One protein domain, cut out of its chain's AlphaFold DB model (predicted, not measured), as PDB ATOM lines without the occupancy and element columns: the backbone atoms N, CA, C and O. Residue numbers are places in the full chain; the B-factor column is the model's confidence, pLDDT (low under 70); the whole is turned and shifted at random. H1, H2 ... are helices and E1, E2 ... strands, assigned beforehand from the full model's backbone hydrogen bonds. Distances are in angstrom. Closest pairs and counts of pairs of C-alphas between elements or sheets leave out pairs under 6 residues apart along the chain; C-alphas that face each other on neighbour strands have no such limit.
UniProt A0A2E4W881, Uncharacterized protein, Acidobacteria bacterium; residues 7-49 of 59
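Overview. This is residues 7 to 49 of the 59 residues of an uncharacterized protein of Acidobacteria bacterium (UniProt A0A2E4W881). One helix, H1, runs along one face of a small three-stranded sheet, two layers in a flat outline spanning 29 by 18 by 10 A. The sheet, ordered E2, E1, E3 and all antiparallel, joins the hairpin of E1 and E2 to short E3. The 43 printed residues hold E1, E2, H1, E3 in that order, a mixed class, compact with a radius of gyration of the C-alphas of 10.2 A.

Arrangement. E1, residues 7 to 13, is antiparallel to E2, residues 18 to 22; N 11 and O 21 are 2.9 A apart. H1, residues 28 to 40, has a height over the sheet of 7.4 A, with 8 of 9 O i to N i+4 pairs within hydrogen-bond range. Its closest C-alphas to E1 are those of Tyr 28 and Tyr 7, 5.8 A. E3, residues 47 to 49, is antiparallel to E1; N 12 and O 48 are 2.9 A apart.

Along the chain. E1 begins at C-alpha 7 (13.733, 35.964, -1.731) and measures 19.3 A, E2 11.0 A, H1 18.4 A; E3, 7.0 A, ends at C-alpha 49 (13.332, 47.807, 2.821).

Size, cuts and confidence. The printed part has no cut and no long link; no printed residue is under 70 in pLDDT.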
ATOM      1  N   TYR A   7      14.221  34.645  -2.095       95.06
ATOM      2  CA  TYR A   7      13.733  35.964  -1.731       95.06
ATOM      3  C   TYR A   7      14.830  36.989  -1.982       95.06
ATOM      4  O   TYR A   7      16.005  36.701  -1.742       95.06
ATOM      5  N   VAL A   8      14.445  38.167  -2.446       96.00
ATOM      6  CA  VAL A   8      15.335  39.308  -2.667       96.00
ATOM      7  C   VAL A   8      14.984  40.387  -1.654       96.00
ATOM      8  O   VAL A   8      13.816  40.600  -1.345       96.00
ATOM      9  N   VAL A   9      16.011  41.042  -1.118       96.62
ATOM     10  CA  VAL A   9      15.836  42.269  -0.337       96.62
ATOM     11  C   VAL A   9      15.952  43.441  -1.298       96.62
ATOM     12  O   VAL A   9      16.942  43.520  -2.029       96.62
ATOM     13  N   GLN A  10      14.968  44.331  -1.283       96.88
ATOM     14  CA  GLN A  10      14.942  45.549  -2.086       96.88
ATOM     15  C   GLN A  10      15.078  46.764  -1.178       96.88
ATOM     16  O   GLN A  10      14.467  46.801  -0.110       96.88
ATOM     17  N   ILE A  11      15.863  47.749  -1.605       96.56
ATOM     18  CA  ILE A  11      15.831  49.103  -1.048       96.56
ATOM     19  C   ILE A  11      15.027  49.959  -2.014       96.56
ATOM     20  O   ILE A  11      15.359  50.022  -3.200       96.56
ATOM     21  N   VAL A  12      13.993  50.612  -1.501       96.62
ATOM     22  CA  VAL A  12      13.060  51.441  -2.264       96.62
ATOM     23  C   VAL A  12      13.150  52.872  -1.757       96.62
ATOM     24  O   VAL A  12      13.231  53.093  -0.553       96.62
ATOM     25  N   GLU A  13      13.170  53.843  -2.666       97.12
ATOM     26  CA  GLU A  13      13.057  55.260  -2.319       97.12
ATOM     27  C   GLU A  13      11.584  55.643  -2.156       97.12
ATOM     28  O   GLU A  13      10.811  55.592  -3.110       97.12
ATOM     29  N   ASP A  14      11.186  56.059  -0.954       94.19
ATOM     30  CA  ASP A  14       9.771  56.213  -0.587       94.19
ATOM     31  C   ASP A  14       9.067  57.323  -1.380       94.19
ATOM     32  O   ASP A  14       7.866  57.256  -1.639       94.19
ATOM     33  N   SER A  15       9.817  58.348  -1.795       94.94
ATOM     34  CA  SER A  15       9.270  59.485  -2.548       94.94
ATOM     35  C   SER A  15       8.916  59.158  -4.003       94.94
ATOM     36  O   SER A  15       8.025  59.792  -4.569       94.94
ATOM     37  N   THR A  16       9.599  58.185  -4.609       95.38
ATOM     38  CA  THR A  16       9.437  57.812  -6.024       95.38
ATOM     39  C   THR A  16       8.832  56.421  -6.193       95.38
ATOM     40  O   THR A  16       8.253  56.128  -7.236       95.38
ATOM     41  N   GLY A  17       8.942  55.569  -5.170       93.25
ATOM     42  CA  GLY A  17       8.604  54.151  -5.233       93.25
ATOM     43  C   GLY A  17       9.598  53.327  -6.057       93.25
ATOM     44  O   GLY A  17       9.311  52.175  -6.375       93.25
ATOM     45  N   GLU A  18      10.745  53.895  -6.434       95.81
ATOM     46  CA  GLU A  18      11.734  53.207  -7.261       95.81
ATOM     47  C   GLU A  18      12.629  52.296  -6.420       95.81
ATOM     48  O   GLU A  18      13.121  52.674  -5.354       95.81
ATOM     49  N   VAL A  19      12.889  51.093  -6.934       95.00
ATOM     50  CA  VAL A  19      13.898  50.193  -6.372       95.00
ATOM     51  C   VAL A  19      15.275  50.746  -6.725       95.00
ATOM     52  O   VAL A  19      15.701  50.709  -7.878       95.00
ATOM     53  N   VAL A  20      15.996  51.236  -5.721       95.56
ATOM     54  CA  VAL A  20      17.349  51.782  -5.900       95.56
ATOM     55  C   VAL A  20      18.426  50.705  -5.790       95.56
ATOM     56  O   VAL A  20      19.551  50.900  -6.254       95.56
ATOM     57  N   LYS A  21      18.109  49.564  -5.162       94.50
ATOM     58  CA  LYS A  21      19.037  48.439  -5.026       94.50
ATOM     59  C   LYS A  21      18.328  47.116  -4.756       94.50
ATOM     60  O   LYS A  21      17.555  47.021  -3.808       94.50
ATOM     61  N   ASP A  22      18.744  46.086  -5.488       94.75
ATOM     62  CA  ASP A  22      18.427  44.685  -5.217       94.75
ATOM     63  C   ASP A  22      19.637  43.942  -4.640       94.75
ATOM     64  O   ASP A  22      20.784  44.141  -5.054       94.75
ATOM     65  N   PHE A  23      19.377  43.051  -3.688       94.69
ATOM     66  CA  PHE A  23      20.351  42.069  -3.215       94.69
ATOM     67  C   PHE A  23      20.190  40.736  -3.950       94.69
ATOM     68  O   PHE A  23      19.150  40.443  -4.534       94.69
ATOM     69  N   GLU A  24      21.220  39.890  -3.906       94.31
ATOM     70  CA  GLU A  24      21.132  38.560  -4.510       94.31
ATOM     71  C   GLU A  24      19.983  37.732  -3.900       94.31
ATOM     72  O   GLU A  24      19.754  37.814  -2.688       94.31
ATOM     73  N   PRO A  25      19.300  36.881  -4.689       95.06
ATOM     74  CA  PRO A  25      18.277  35.981  -4.173       95.06
ATOM     75  C   PRO A  25      18.842  35.002  -3.139       95.06
ATOM     76  O   PRO A  25      19.807  34.280  -3.391       95.06
ATOM     77  N   GLN A  26      18.210  34.928  -1.971       95.06
ATOM     78  CA  GLN A  26      18.622  34.063  -0.868       95.06
ATOM     79  C   GLN A  26      17.422  33.308  -0.272       95.06
ATOM     80  O   GLN A  26      16.275  33.725  -0.420       95.06
ATOM     81  N   PRO A  27      17.640  32.201   0.459       95.12
ATOM     82  CA  PRO A  27      16.604  31.621   1.310       95.12
ATOM     83  C   PRO A  27      16.067  32.646   2.320       95.12
ATOM     84  O   PRO A  27      16.838  33.464   2.826       95.12
ATOM     85  N   TYR A  28      14.787  32.540   2.687       94.00
ATOM     86  CA  TYR A  28      14.088  33.512   3.546       94.00
ATOM     87  C   TYR A  28      14.881  33.929   4.795       94.00
ATOM     88  O   TYR A  28      15.118  35.109   5.023       94.00
ATOM     89  N   ASN A  29      15.408  32.961   5.553       94.62
ATOM     90  CA  ASN A  29      16.167  33.239   6.778       94.62
ATOM     91  C   ASN A  29      17.426  34.091   6.544       94.62
ATOM     92  O   ASN A  29      17.858  34.806   7.444       94.62
ATOM     93  N   LYS A  30      18.056  33.983   5.368       95.62
ATOM     94  CA  LYS A  30      19.194  34.832   4.992       95.62
ATOM     95  C   LYS A  30      18.716  36.203   4.517       95.62
ATOM     96  O   LYS A  30      19.328  37.189   4.909       95.62
ATOM     97  N   ALA A  31      17.625  36.265   3.753       95.75
ATOM     98  CA  ALA A  31      17.017  37.528   3.338       95.75
ATOM     99  C   ALA A  31      16.613  38.387   4.550       95.75
ATOM    100  O   ALA A  31      17.007  39.542   4.610       95.75
ATOM    101  N   CYS A  32      15.984  37.811   5.585       96.00
ATOM    102  CA  CYS A  32      15.680  38.524   6.836       96.00
ATOM    103  C   CYS A  32      16.927  39.090   7.534       96.00
ATOM    104  O   CYS A  32      16.887  40.179   8.093       96.00
ATOM    105  N   LYS A  33      18.049  38.356   7.521       96.12
ATOM    106  CA  LYS A  33      19.305  38.841   8.120       96.12
ATOM    107  C   LYS A  33      19.903  40.001   7.332       96.12
ATOM    108  O   LYS A  33      20.449  40.917   7.937       96.12
ATOM    109  N   ILE A  34      19.830  39.934   6.004       95.38
ATOM    110  CA  ILE A  34      20.286  41.012   5.125       95.38
ATOM    111  C   ILE A  34      19.402  42.238   5.338       95.38
ATOM    112  O   ILE A  34      19.937  43.299   5.623       95.38
ATOM    113  N   GLU A  35      18.079  42.077   5.273       95.62
ATOM    114  CA  GLU A  35      17.101  43.145   5.495       95.62
ATOM    115  C   GLU A  35      17.351  43.849   6.829       95.62
ATOM    116  O   GLU A  35      17.571  45.055   6.836       95.62
ATOM    117  N   SER A  36      17.465  43.098   7.928       95.75
ATOM    118  CA  SER A  36      17.748  43.672   9.244       95.75
ATOM    119  C   SER A  36      19.091  44.412   9.293       95.75
ATOM    120  O   SER A  36      19.204  45.448   9.944       95.75
ATOM    121  N   GLY A  37      20.126  43.903   8.617       94.56
ATOM    122  CA  GLY A  37      21.429  44.568   8.549       94.56
ATOM    123  C   GLY A  37      21.412  45.851   7.712       94.56
ATOM    124  O   GLY A  37      22.114  46.811   8.040       94.56
ATOM    125  N   VAL A  38      20.614  45.867   6.642       92.81
ATOM    126  CA  VAL A  38      20.407  47.035   5.782       92.81
ATOM    127  C   VAL A  38      19.610  48.093   6.529       92.81
ATOM    128  O   VAL A  38      20.076  49.225   6.607       92.81
ATOM    129  N   SER A  39      18.475  47.721   7.127       90.56
ATOM    130  CA  SER A  39      17.588  48.658   7.813       90.56
ATOM    131  C   SER A  39      18.310  49.398   8.936       90.56
ATOM    132  O   SER A  39      18.229  50.613   8.980       90.56
ATOM    133  N   ILE A  40      19.149  48.733   9.738       92.44
ATOM    134  CA  ILE A  40      19.930  49.394  10.807       92.44
ATOM    135  C   ILE A  40      20.808  50.561  10.307       92.44
ATOM    136  O   ILE A  40      21.053  51.501  11.059       92.44
ATOM    137  N   ASN A  41      21.317  50.500   9.073       88.38
ATOM    138  CA  ASN A  41      22.272  51.480   8.535       88.38
ATOM    139  C   ASN A  41      21.662  52.389   7.459       88.38
ATOM    140  O   ASN A  41      22.400  53.059   6.733       88.38
ATOM    141  N   MET A  42      20.340  52.374   7.307       91.50
ATOM    142  CA  MET A  42      19.641  53.076   6.241       91.50
ATOM    143  C   MET A  42      19.062  54.407   6.728       91.50
ATOM    144  O   MET A  42      18.705  54.568   7.892       91.50
ATOM    145  N   ASP A  43      18.949  55.365   5.809       92.56
ATOM    146  CA  ASP A  43      18.187  56.589   6.034       92.56
ATOM    147  C   ASP A  43      16.683  56.302   5.900       92.56
ATOM    148  O   ASP A  43      16.132  56.270   4.799       92.56
ATOM    149  N   HIS A  44      16.039  56.059   7.040       90.00
ATOM    150  CA  HIS A  44      14.621  55.708   7.135       90.00
ATOM    151  C   HIS A  44      13.653  56.850   6.814       90.00
ATOM    152  O   HIS A  44      12.454  56.603   6.726       90.00
ATOM    153  N   GLU A  45      14.122  58.092   6.678       94.06
ATOM    154  CA  GLU A  45      13.253  59.188   6.227       94.06
ATOM    155  C   GLU A  45      13.049  59.153   4.710       94.06
ATOM    156  O   GLU A  45      12.107  59.754   4.190       94.06
ATOM    157  N   ARG A  46      13.946  58.463   3.998       93.88
ATOM    158  CA  ARG A  46      14.000  58.452   2.538       93.88
ATOM    159  C   ARG A  46      13.802  57.070   1.930       93.88
ATOM    160  O   ARG A  46      13.301  56.982   0.808       93.88
ATOM    161  N   PHE A  47      14.224  56.017   2.620       96.44
ATOM    162  CA  PHE A  47      14.241  54.669   2.074       96.44
ATOM    163  C   PHE A  47      13.529  53.662   2.975       96.44
ATOM    164  O   PHE A  47      13.660  53.695   4.201       96.44
ATOM    165  N   SER A  48      12.895  52.687   2.330       95.75
ATOM    166  CA  SER A  48      12.308  51.504   2.953       95.75
ATOM    167  C   SER A  48      12.930  50.218   2.404       95.75
ATOM    168  O   SER A  48      13.436  50.167   1.280       95.75
ATOM    169  N   THR A  49      12.894  49.154   3.207       95.94
ATOM    170  CA  THR A  49      13.332  47.807   2.821       95.94
ATOM    171  C   THR A  49      12.145  46.865   2.657       95.94
ATOM    172  O   THR A  49      11.234  46.846   3.482       95.94
TER     173      THR A  49